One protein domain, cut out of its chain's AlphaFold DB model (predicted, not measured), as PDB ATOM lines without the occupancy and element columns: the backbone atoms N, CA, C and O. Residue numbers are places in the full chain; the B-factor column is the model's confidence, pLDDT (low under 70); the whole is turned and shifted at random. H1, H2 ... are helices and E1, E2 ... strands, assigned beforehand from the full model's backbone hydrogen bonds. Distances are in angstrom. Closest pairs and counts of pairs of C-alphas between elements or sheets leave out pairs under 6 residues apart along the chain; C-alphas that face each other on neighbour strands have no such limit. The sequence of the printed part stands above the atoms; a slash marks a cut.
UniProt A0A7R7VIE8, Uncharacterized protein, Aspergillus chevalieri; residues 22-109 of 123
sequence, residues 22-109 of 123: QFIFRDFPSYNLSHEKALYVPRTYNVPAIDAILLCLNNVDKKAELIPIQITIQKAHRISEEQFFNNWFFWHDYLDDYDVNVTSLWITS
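What this domain is: This is residues 22 to 109 of the 123 residues of an uncharacterized protein of Aspergillus chevalieri (UniProt A0A7R7VIE8). A twisted sheet has its longest strand, E4, in the middle, with E3, E2 and E1 in turn on one side and E5, running on into E6, on the other. Two short helices, H1 and H2, lead back from E4 to E5 and only graze the sheet. The printed part has 88 residues, with six named strands and two named helices, H1 and H2 coming between E4 and E5 along the chain; the sheet is branched and mixed, E4 having three neighbours, with E3 on one side of it and E5 and E6 on the other side, and the class is mixed, helices and strands. The whole is compact, with a radius of gyration of the C-alphas of 12.8 A, yet elongated, spanning 39 by 23 by 22 A.

How they stand to each other: Start at E1, residues 22 to 25, parallel to E2, residues 37 to 42; N 23 and O 39 are 2.9 A apart. E2 and E3, residues 52 to 58, form an antiparallel hairpin, with N 40 and O 53 at 2.8 A. E3 and E4, residues 63 to 72, form another, with N 58 and O 63 at 2.8 A; E2 E3 E4 is a meander, each strand the antiparallel neighbour of the one before. Next come H1, residues 78 to 85, and H2, residues 88 to 92, which meet only through their link. E5, residues 99 to 102, is parallel to E4, with N 101 and O 64 at 2.8 A; E4, H1 H2, E5 is a strand-helix-strand unit, two parallel neighbour strands with helices between, its crossover right-handed. E6, residues 105 to 108, is also parallel to E4, with N 72 and O 107 at 2.9 A. H2 has its O i to N i+4 pair within hydrogen-bond range, H1 3 of 4.

Where its parts are: Find C-alpha 22 at (245.360, 177.214, 310.457), where E1 begins. E4 runs 28.6 A from C-alpha 63 at (243.398, 162.479, 297.237); E3 measures 19.8 A, E2 16.8 A and H1 11.9 A. E6 ends at C-alpha 108, (223.023, 179.569, 307.403).

The domain as a whole: The two C-alphas farthest apart, of Val 60 and Gln 74, are 39.4 A apart. The printed part has no cut, and E1 to E2 is a long link of 11 residues. Look for pLDDT under 70 at residues 45 to 49 and 74 to 80 of this model.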
ATOM      1  N   GLN A  22     246.067 176.100 311.077       92.88
ATOM      2  CA  GLN A  22     245.360 177.214 310.457       92.88
ATOM      3  C   GLN A  22     246.359 178.132 309.761       92.88
ATOM      4  O   GLN A  22     247.346 178.552 310.366       92.88
ATOM      5  N   PHE A  23     246.070 178.483 308.513       93.44
ATOM      6  CA  PHE A  23     246.885 179.376 307.702       93.44
ATOM      7  C   PHE A  23     246.055 180.553 307.207       93.44
ATOM      8  O   PHE A  23     244.880 180.409 306.872       93.44
ATOM      9  N   ILE A  24     246.677 181.729 307.160       91.62
ATOM     10  CA  ILE A  24     246.060 182.939 306.621       91.62
ATOM     11  C   ILE A  24     246.624 183.195 305.227       91.62
ATOM     12  O   ILE A  24     247.844 183.218 305.063       91.62
ATOM     13  N   PHE A  25     245.764 183.446 304.243       89.44
ATOM     14  CA  PHE A  25     246.173 183.792 302.877       89.44
ATOM     15  C   PHE A  25     245.597 185.146 302.447       89.44
ATOM     16  O   PHE A  25     244.644 185.630 303.048       89.44
ATOM     17  N   ARG A  26     246.208 185.818 301.460       84.44
ATOM     18  CA  ARG A  26     245.734 187.133 300.976       84.44
ATOM     19  C   ARG A  26     244.825 187.011 299.760       84.44
ATOM     20  O   ARG A  26     243.705 187.499 299.825       84.44
ATOM     21  N   ASP A  27     245.307 186.346 298.715       83.06
ATOM     22  CA  ASP A  27     244.592 186.211 297.442       83.06
ATOM     23  C   ASP A  27     244.112 184.764 297.266       83.06
ATOM     24  O   ASP A  27     242.923 184.487 297.407       83.06
ATOM     25  N   PHE A  28     245.051 183.827 297.102       85.56
ATOM     26  CA  PHE A  28     244.802 182.384 297.058       85.56
ATOM     27  C   PHE A  28     245.706 181.644 298.058       85.56
ATOM     28  O   PHE A  28     246.770 182.159 298.423       85.56
ATOM     29  N   PRO A  29     245.281 180.477 298.571       88.56
ATOM     30  CA  PRO A  29     246.059 179.708 299.529       88.56
ATOM     31  C   PRO A  29     247.263 179.042 298.855       88.56
ATOM     32  O   PRO A  29     247.130 178.368 297.843       88.56
ATOM     33  N   SER A  30     248.435 179.159 299.474       90.88
ATOM     34  CA  SER A  30     249.544 178.238 299.211       90.88
ATOM     35  C   SER A  30     249.413 177.065 300.176       90.88
ATOM     36  O   SER A  30     249.652 177.223 301.379       90.88
ATOM     37  N   TYR A  31     248.976 175.907 299.681       91.69
ATOM     38  CA  TYR A  31     248.691 174.766 300.546       91.69
ATOM     39  C   TYR A  31     249.966 174.172 301.145       91.69
ATOM     40  O   TYR A  31     250.911 173.807 300.448       91.69
ATOM     41  N   ASN A  32     249.970 174.021 302.467       91.06
ATOM     42  CA  ASN A  32     250.986 173.260 303.165       91.06
ATOM     43  C   ASN A  32     250.620 171.768 303.176       91.06
ATOM     44  O   ASN A  32     249.838 171.306 304.012       91.06
ATOM     45  N   LEU A  33     251.246 171.014 302.271       91.19
ATOM     46  CA  LEU A  33     251.017 169.580 302.086       91.19
ATOM     47  C   LEU A  33     251.593 168.702 303.214       91.19
ATOM     48  O   LEU A  33     251.362 167.494 303.233       91.19
ATOM     49  N   SER A  34     252.324 169.279 304.180       90.38
ATOM     50  CA  SER A  34     252.795 168.538 305.360       90.38
ATOM     51  C   SER A  34     251.687 168.266 306.383       90.38
ATOM     52  O   SER A  34     251.914 167.543 307.353       90.38
ATOM     53  N   HIS A  35     250.508 168.870 306.215       89.12
ATOM     54  CA  HIS A  35     249.371 168.693 307.109       89.12
ATOM     55  C   HIS A  35     248.237 167.954 306.407       89.12
ATOM     56  O   HIS A  35     247.660 168.450 305.448       89.12
ATOM     57  N   GLU A  36     247.861 166.796 306.951       92.44
ATOM     58  CA  GLU A  36     246.712 166.013 306.470       92.44
ATOM     59  C   GLU A  36     245.386 166.773 306.594       92.44
ATOM     60  O   GLU A  36     244.427 166.468 305.897       92.44
ATOM     61  N   LYS A  37     245.306 167.751 307.502       94.25
ATOM     62  CA  LYS A  37     244.133 168.604 307.671       94.25
ATOM     63  C   LYS A  37     244.551 170.012 308.065       94.25
ATOM     64  O   LYS A  37     245.274 170.179 309.051       94.25
ATOM     65  N   ALA A  38     244.073 171.008 307.327       94.69
ATOM     66  CA  ALA A  38     244.348 172.407 307.623       94.69
ATOM     67  C   ALA A  38     243.209 173.333 307.178       94.69
ATOM     68  O   ALA A  38     242.588 173.117 306.141       94.69
ATOM     69  N   LEU A  39     242.958 174.374 307.973       94.06
ATOM     70  CA  LEU A  39     242.004 175.437 307.677       94.06
ATOM     71  C   LEU A  39     242.743 176.641 307.088       94.06
ATOM     72  O   LEU A  39     243.649 177.194 307.706       94.06
ATOM     73  N   TYR A  40     242.321 177.086 305.917       93.50
ATOM     74  CA  TYR A  40     242.845 178.264 305.247       93.50
ATOM     75  C   TYR A  40     241.807 179.370 305.344       93.50
ATOM     76  O   TYR A  40     240.673 179.197 304.904       93.50
ATOM     77  N   VAL A  41     242.183 180.503 305.930       92.12
ATOM     78  CA  VAL A  41     241.281 181.637 306.150       92.12
ATOM     79  C   VAL A  41     241.810 182.848 305.376       92.12
ATOM     80  O   VAL A  41     242.978 183.216 305.543       92.12
ATOM     81  N   PRO A  42     240.996 183.484 304.524       90.44
ATOM     82  CA  PRO A  42     241.396 184.695 303.838       90.44
ATOM     83  C   PRO A  42     241.613 185.834 304.840       90.44
ATOM     84  O   PRO A  42     240.887 186.000 305.819       90.44
ATOM     85  N   ARG A  43     242.639 186.648 304.599       84.88
ATOM     86  CA  ARG A  43     242.992 187.795 305.446       84.88
ATOM     87  C   ARG A  43     242.011 188.952 305.282       84.88
ATOM     88  O   ARG A  43     241.851 189.756 306.197       84.88
ATOM     89  N   THR A  44     241.435 189.089 304.096       75.38
ATOM     90  CA  THR A  44     240.549 190.188 303.723       75.38
ATOM     91  C   THR A  44     239.115 189.702 303.630       75.38
ATOM     92  O   THR A  44     238.835 188.682 303.003       75.38
ATOM     93  N   TYR A  45     238.195 190.482 304.201       57.84
ATOM     94  CA  TYR A  45     236.782 190.393 303.850       57.84
ATOM     95  C   TYR A  45     236.636 190.629 302.341       57.84
ATOM     96  O   TYR A  45     237.348 191.472 301.792       57.84
ATOM     97  N   ASN A  46     235.699 189.924 301.699       57.09
ATOM     98  CA  ASN A  46     235.388 189.999 300.263       57.09
ATOM     99  C   ASN A  46     236.249 189.149 299.305       57.09
ATOM    100  O   ASN A  46     236.232 189.403 298.099       57.09
ATOM    101  N   VAL A  47     236.932 188.103 299.788       60.56
ATOM    102  CA  VAL A  47     237.249 186.977 298.889       60.56
ATOM    103  C   VAL A  47     235.915 186.437 298.380       60.56
ATOM    104  O   VAL A  47     235.014 186.218 299.197       60.56
ATOM    105  N   PRO A  48     235.720 186.329 297.054       62.47
ATOM    106  CA  PRO A  48     234.410 186.047 296.503       62.47
ATOM    107  C   PRO A  48     233.917 184.735 297.097       62.47
ATOM    108  O   PRO A  48     234.560 183.699 296.939       62.47
ATOM    109  N   ALA A  49     232.783 184.823 297.792       69.25
ATOM    110  CA  ALA A  49     231.978 183.692 298.218       69.25
ATOM    111  C   ALA A  49     232.503 182.768 299.329       69.25
ATOM    112  O   ALA A  49     231.792 181.825 299.665       69.25
ATOM    113  N   ILE A  50     233.687 182.986 299.904       80.75
ATOM    114  CA  ILE A  50     234.285 182.019 300.840       80.75
ATOM    115  C   ILE A  50     234.861 182.700 302.071       80.75
ATOM    116  O   ILE A  50     235.666 183.623 301.966       80.75
ATOM    117  N   ASP A  51     234.499 182.166 303.235       86.25
ATOM    118  CA  ASP A  51     235.008 182.592 304.538       86.25
ATOM    119  C   ASP A  51     236.182 181.730 305.013       86.25
ATOM    120  O   ASP A  51     237.006 182.196 305.798       86.25
ATOM    121  N   ALA A  52     236.278 180.477 304.558       90.88
ATOM    122  CA  ALA A  52     237.427 179.604 304.793       90.88
ATOM    123  C   ALA A  52     237.445 178.405 303.833       90.88
ATOM    124  O   ALA A  52     236.434 178.058 303.236       90.88
ATOM    125  N   ILE A  53     238.580 177.720 303.734       92.31
ATOM    126  CA  ILE A  53     238.711 176.435 303.040       92.31
ATOM    127  C   ILE A  53     239.294 175.428 304.016       92.31
ATOM    128  O   ILE A  53     240.376 175.642 304.561       92.31
ATOM    129  N   LEU A  54     238.601 174.316 304.228       94.44
ATOM    130  CA  LEU A  54     239.187 173.164 304.894       94.44
ATOM    131  C   LEU A  54     239.791 172.247 303.829       94.44
ATOM    132  O   LEU A  54     239.084 171.768 302.950       94.44
ATOM    133  N   LEU A  55     241.097 172.013 303.917       95.06
ATOM    134  CA  LEU A  55     241.796 171.029 303.101       95.06
ATOM    135  C   LEU A  55     241.988 169.755 303.920       95.06
ATOM    136  O   LEU A  55     242.550 169.808 305.019       95.06
ATOM    137  N   CYS A  56     241.579 168.624 303.357       94.69
ATOM    138  CA  CYS A  56     241.881 167.293 303.864       94.69
ATOM    139  C   CYS A  56     242.709 166.536 302.820       94.69
ATOM    140  O   CYS A  56     242.257 166.333 301.696       94.69
ATOM    141  N   LEU A  57     243.912 166.102 303.187       93.75
ATOM    142  CA  LEU A  57     244.810 165.341 302.324       93.75
ATOM    143  C   LEU A  57     244.873 163.883 302.767       93.75
ATOM    144  O   LEU A  57     245.120 163.574 303.933       93.75
ATOM    145  N   ASN A  58     244.741 162.986 301.797       93.44
ATOM    146  CA  ASN A  58     245.176 161.606 301.903       93.44
ATOM    147  C   ASN A  58     246.416 161.433 301.020       93.44
ATOM    148  O   ASN A  58     246.327 161.273 299.802       93.44
ATOM    149  N   ASN A  59     247.586 161.471 301.659       90.75
ATOM    150  CA  ASN A  59     248.877 161.395 300.977       90.75
ATOM    151  C   ASN A  59     249.184 160.005 300.400       90.75
ATOM    152  O   ASN A  59     250.025 159.905 299.508       90.75
ATOM    153  N   VAL A  60     248.522 158.955 300.905       93.00
ATOM    154  CA  VAL A  60     248.701 157.569 300.448       93.00
ATOM    155  C   VAL A  60     248.003 157.371 299.109       93.00
ATOM    156  O   VAL A  60     248.633 156.948 298.147       93.00
ATOM    157  N   ASP A  61     246.728 157.753 299.038       94.38
ATOM    158  CA  ASP A  61     245.907 157.591 297.833       94.38
ATOM    159  C   ASP A  61     246.001 158.788 296.879       94.38
ATOM    160  O   ASP A  61     245.329 158.799 295.850       94.38
ATOM    161  N   LYS A  62     246.794 159.808 297.238       95.00
ATOM    162  CA  LYS A  62     246.898 161.082 296.516       95.00
ATOM    163  C   LYS A  62     245.530 161.707 296.247       95.00
ATOM    164  O   LYS A  62     245.227 162.122 295.138       95.00
ATOM    165  N   LYS A  63     244.703 161.800 297.292       96.38
ATOM    166  CA  LYS A  63     243.398 162.479 297.237       96.38
ATOM    167  C   LYS A  63     243.411 163.750 298.064       96.38
ATOM    168  O   LYS A  63     243.934 163.748 299.180       96.38
ATOM    169  N   ALA A  64     242.803 164.799 297.534       96.12
ATOM    170  CA  ALA A  64     242.558 166.031 298.262       96.12
ATOM    171  C   ALA A  64     241.055 166.307 298.287       96.12
ATOM    172  O   ALA A  64     240.390 166.270 297.256       96.12
ATOM    173  N   GLU A  65     240.520 166.586 299.467       95.56
ATOM    174  CA  GLU A  65     239.175 167.124 299.614       95.56
ATOM    175  C   GLU A  65     239.294 168.597 299.998       95.56
ATOM    176  O   GLU A  65     239.809 168.941 301.067       95.56
ATOM    177  N   LEU A  66     238.848 169.463 299.092       93.62
ATOM    178  CA  LEU A  66     238.688 170.886 299.329       93.62
ATOM    179  C   LEU A  66     237.251 171.141 299.755       93.62
ATOM    180  O   LEU A  66     236.305 170.843 299.027       93.62
ATOM    181  N   ILE A  67     237.089 171.731 300.931       92.50
ATOM    182  CA  ILE A  67     235.782 172.069 301.483       92.50
ATOM    183  C   ILE A  67     235.720 173.586 301.645       92.50
ATOM    184  O   ILE A  67     236.129 174.108 302.688       92.50
ATOM    185  N   PRO A  68     235.259 174.317 300.615       90.50
ATOM    186  CA  PRO A  68     234.915 175.724 300.741       90.50
ATOM    187  C   PRO A  68     233.813 175.906 301.779       90.50
ATOM    188  O   PRO A  68     232.787 175.229 301.736       90.50
ATOM    189  N   ILE A  69     234.022 176.829 302.710       89.06
ATOM    190  CA  ILE A  69     233.081 177.166 303.771       89.06
ATOM    191  C   ILE A  69     232.589 178.582 303.529       89.06
ATOM    192  O   ILE A  69     233.388 179.520 303.449       89.06
ATOM    193  N   GLN A  70     231.270 178.735 303.489       86.81
ATOM    194  CA  GLN A  70     230.630 180.039 303.524       86.81
ATOM    195  C   GLN A  70     229.618 180.116 304.665       86.81
ATOM    196  O   GLN A  70     228.751 179.253 304.825       86.81
ATOM    197  N   ILE A  71     229.711 181.185 305.445       84.06
ATOM    198  CA  ILE A  71     228.781 181.554 306.502       84.06
ATOM    199  C   ILE A  71     227.943 182.716 305.974       84.06
ATOM    200  O   ILE A  71     228.440 183.818 305.757       84.06
ATOM    201  N   THR A  72     226.647 182.494 305.768       75.69
ATOM    202  CA  THR A  72     225.760 183.529 305.226       75.69
ATOM    203  C   THR A  72     224.434 183.604 305.967       75.69
ATOM    204  O   THR A  72     223.782 182.603 306.249       75.69
ATOM    205  N   ILE A  73     224.001 184.829 306.255       70.31
ATOM    206  CA  ILE A  73     222.654 185.132 306.762       70.31
ATOM    207  C   ILE A  73     221.655 185.400 305.624       70.31
ATOM    208  O   ILE A  73     220.471 185.617 305.870       70.31
ATOM    209  N   GLN A  74     222.121 185.436 304.370       63.19
ATOM    210  CA  GLN A  74     221.300 185.751 303.203       63.19
ATOM    211  C   GLN A  74     220.894 184.477 302.455       63.19
ATOM    212  O   GLN A  74     221.713 183.608 302.163       63.19
ATOM    213  N   LYS A  75     219.617 184.394 302.066       59.28
ATOM    214  CA  LYS A  75     219.034 183.232 301.368       59.28
ATOM    215  C   LYS A  75     219.477 183.068 299.906       59.28
ATOM    216  O   LYS A  75     219.089 182.099 299.269       59.28
ATOM    217  N   ALA A  76     220.266 183.989 299.356       57.94
ATOM    218  CA  ALA A  76     220.781 183.906 297.992       57.94
ATOM    219  C   ALA A  76     222.203 183.311 297.995       57.94
ATOM    220  O   ALA A  76     223.184 184.043 297.961       57.94
ATOM    221  N   HIS A  77     222.310 181.982 298.076       59.56
ATOM    222  CA  HIS A  77     223.583 181.243 298.197       59.56
ATOM    223  C   HIS A  77     224.085 180.637 296.874       59.56
ATOM    224  O   HIS A  77     225.247 180.292 296.746       59.56
ATOM    225  N   ARG A  78     223.251 180.532 295.834       56.66
ATOM    226  CA  ARG A  78     223.642 179.839 294.590       56.66
ATOM    227  C   ARG A  78     224.752 180.541 293.787       56.66
ATOM    228  O   ARG A  78     225.445 179.889 293.019       56.66
ATOM    229  N   ILE A  79     224.929 181.851 293.966       66.25
ATOM    230  CA  ILE A  79     225.920 182.652 293.223       66.25
ATOM    231  C   ILE A  79     227.342 182.369 293.721       66.25
ATOM    232  O   ILE A  79     228.306 182.480 292.967       66.25
ATOM    233  N   SER A  80     227.493 181.999 294.990       67.25
ATOM    234  CA  SER A  80     228.808 181.907 295.604       67.25
ATOM    235  C   SER A  80     229.581 180.646 295.198       67.25
ATOM    236  O   SER A  80     230.791 180.705 295.004       67.25
ATOM    237  N   GLU A  81     228.888 179.532 294.970       70.81
ATOM    238  CA  GLU A  81     229.508 178.327 294.408       70.81
ATOM    239  C   GLU A  81     230.063 178.587 293.000       70.81
ATOM    240  O   GLU A  81     231.212 178.273 292.698       70.81
ATOM    241  N   GLU A  82     229.274 179.251 292.155       75.94
ATOM    242  CA  GLU A  82     229.687 179.649 290.807       75.94
ATOM    243  C   GLU A  82     230.912 180.580 290.844       75.94
ATOM    244  O   GLU A  82     231.864 180.406 290.083       75.94
ATOM    245  N   GLN A  83     230.940 181.530 291.782       73.50
ATOM    246  CA  GLN A  83     232.086 182.421 291.978       73.50
ATOM    247  C   GLN A  83     233.359 181.694 292.437       73.50
ATOM    248  O   GLN A  83     234.453 182.096 292.026       73.50
ATOM    249  N   PHE A  84     233.239 180.634 293.243       74.94
ATOM    250  CA  PHE A  84     234.378 179.788 293.599       74.94
ATOM    251  C   PHE A  84     234.955 179.100 292.362       74.94
ATOM    252  O   PHE A  84     236.147 179.239 292.072       74.94
ATOM    253  N   PHE A  85     234.102 178.424 291.586       80.31
ATOM    254  CA  PHE A  85     234.535 177.666 290.413       80.31
ATOM    255  C   PHE A  85     235.065 178.549 289.274       80.31
ATOM    256  O   PHE A  85     235.949 178.113 288.538       80.31
ATOM    257  N   ASN A  86     234.641 179.814 289.175       82.00
ATOM    258  CA  ASN A  86     235.212 180.771 288.216       82.00
ATOM    259  C   ASN A  86     236.724 180.990 288.392       82.00
ATOM    260  O   ASN A  86     237.405 181.346 287.435       82.00
ATOM    261  N   ASN A  87     237.253 180.762 289.596       80.19
ATOM    262  CA  ASN A  87     238.678 180.892 289.902       80.19
ATOM    263  C   ASN A  87     239.328 179.540 290.230       80.19
ATOM    264  O   ASN A  87     240.374 179.505 290.875       80.19
ATOM    265  N   TRP A  88     238.723 178.428 289.788       80.25
ATOM    266  CA  TRP A  88     239.139 177.065 290.139       80.25
ATOM    267  C   TRP A  88     240.634 176.802 289.945       80.25
ATOM    268  O   TRP A  88     241.264 176.221 290.822       80.25
ATOM    269  N   PHE A  89     241.208 177.294 288.844       82.88
ATOM    270  CA  PHE A  89     242.637 177.158 288.553       82.88
ATOM    271  C   PHE A  89     243.524 177.592 289.730       82.88
ATOM    272  O   PHE A  89     244.475 176.902 290.071       82.88
ATOM    273  N   PHE A  90     243.181 178.694 290.396       83.75
ATOM    274  CA  PHE A  90     243.954 179.215 291.519       83.75
ATOM    275  C   PHE A  90     243.658 178.504 292.844       83.75
ATOM    276  O   PHE A  90     244.515 178.447 293.717       83.75
ATOM    277  N   TRP A  91     242.454 177.952 293.005       83.12
ATOM    278  CA  TRP A  91     242.097 177.148 294.179       83.12
ATOM    279  C   TRP A  91     242.706 175.750 294.151       83.12
ATOM    280  O   TRP A  91     242.866 175.143 295.206       83.12
ATOM    281  N   HIS A  92     243.010 175.251 292.957       85.69
ATOM    282  CA  HIS A  92     243.665 173.973 292.712       85.69
ATOM    283  C   HIS A  92     245.195 174.080 292.688       85.69
ATOM    284  O   HIS A  92     245.878 173.062 292.790       85.69
ATOM    285  N   ASP A  93     245.742 175.292 292.565       84.69
ATOM    286  CA  ASP A  93     247.188 175.507 292.541       84.69
ATOM    287  C   ASP A  93     247.843 174.816 293.752       84.69
ATOM    288  O   ASP A  93     247.279 174.799 294.850       84.69
ATOM    289  N   TYR A  94     249.012 174.205 293.553       86.69
ATOM    290  CA  TYR A  94     249.716 173.332 294.515       86.69
ATOM    291  C   TYR A  94     249.126 171.927 294.766       86.69
ATOM    292  O   TYR A  94     249.735 171.158 295.517       86.69
ATOM    293  N   LEU A  95     247.995 171.555 294.157       91.00
ATOM    294  CA  LEU A  95     247.378 170.225 294.306       91.00
ATOM    295  C   LEU A  95     247.457 169.357 293.039       91.00
ATOM    296  O   LEU A  95     246.781 168.339 292.974       91.00
ATOM    297  N   ASP A  96     248.317 169.698 292.076       88.56
ATOM    298  CA  ASP A  96     248.421 169.010 290.772       88.56
ATOM    299  C   ASP A  96     248.702 167.500 290.855       88.56
ATOM    300  O   ASP A  96     248.315 166.743 289.968       88.56
ATOM    301  N   ASP A  97     249.340 167.052 291.939       93.00
ATOM    302  CA  ASP A  97     249.628 165.637 292.198       93.00
ATOM    303  C   ASP A  97     248.471 164.887 292.892       93.00
ATOM    304  O   ASP A  97     248.639 163.722 293.270       93.00
ATOM    305  N   TYR A  98     247.331 165.541 293.125       94.69
ATOM    306  CA  TYR A  98     246.183 164.984 293.837       94.69
ATOM    307  C   TYR A  98     244.947 164.882 292.942       94.69
ATOM    308  O   TYR A  98     244.657 165.750 292.127       94.69
ATOM    309  N   ASP A  99     244.159 163.834 293.165       94.88
ATOM    310  CA  ASP A  99     242.769 163.770 292.725       94.88
ATOM    311  C   ASP A  99     241.914 164.642 293.656       94.88
ATOM    312  O   ASP A  99     241.685 164.297 294.826       94.88
ATOM    313  N   VAL A 100     241.518 165.816 293.160       93.94
ATOM    314  CA  VAL A 100     240.860 166.854 293.955       93.94
ATOM    315  C   VAL A 100     239.341 166.752 293.852       93.94
ATOM    316  O   VAL A 100     238.754 166.950 292.791       93.94
ATOM    317  N   ASN A 101     238.696 166.522 294.993       93.75
ATOM    318  CA  ASN A 101     237.248 166.592 295.153       93.75
ATOM    319  C   ASN A 101     236.858 167.868 295.900       93.75
ATOM    320  O   ASN A 101     237.539 168.279 296.841       93.75
ATOM    321  N   VAL A 102     235.742 168.475 295.497       90.75
ATOM    322  CA  VAL A 102     235.219 169.695 296.120       90.75
ATOM    323  C   VAL A 102     233.854 169.423 296.727       90.75
ATOM    324  O   VAL A 102     232.938 169.002 296.022       90.75
ATOM    325  N   THR A 103     233.706 169.736 298.014       89.69
ATOM    326  CA  THR A 103     232.428 169.666 298.732       89.69
ATOM    327  C   THR A 103     232.149 171.009 299.402       89.69
ATOM    328  O   THR A 103     232.807 171.366 300.371       89.69
ATOM    329  N   SER A 104     231.163 171.767 298.927       87.38
ATOM    330  CA  SER A 104     230.834 173.081 299.504       87.38
ATOM    331  C   SER A 104     230.025 172.952 300.807       87.38
ATOM    332  O   SER A 104     228.992 172.279 300.836       87.38
ATOM    333  N   LEU A 105     230.451 173.635 301.876       87.00
ATOM    334  CA  LEU A 105     229.753 173.703 303.165       87.00
ATOM    335  C   LEU A 105     229.146 175.092 303.402       87.00
ATOM    336  O   LEU A 105     229.847 176.102 303.462       87.00
ATOM    337  N   TRP A 106     227.837 175.113 303.639       84.94
ATOM    338  CA  TRP A 106     227.051 176.327 303.841       84.94
ATOM    339  C   TRP A 106     226.502 176.374 305.256       84.94
ATOM    340  O   TRP A 106     225.743 175.496 305.665       84.94
ATOM    341  N   ILE A 107     226.860 177.417 305.996       83.50
ATOM    342  CA  ILE A 107     226.351 177.659 307.343       83.50
ATOM    343  C   ILE A 107     225.378 178.833 307.255       83.50
ATOM    344  O   ILE A 107     225.784 179.964 306.986       83.50
ATOM    345  N   THR A 108     224.089 178.561 307.468       80.06
ATOM    346  CA  THR A 108     223.023 179.569 307.403       80.06
ATOM    347  C   THR A 108     222.346 179.772 308.753       80.06
ATOM    348  O   THR A 108     222.335 178.889 309.609       80.06
ATOM    349  N   SER A 109     221.765 180.955 308.962       74.00
ATOM    350  CA  SER A 109     221.048 181.301 310.200       74.00
ATOM    351  C   SER A 109     219.612 180.764 310.270       74.00
ATOM    352  O   SER A 109     218.913 181.034 311.244       74.00
TER     353      SER A 109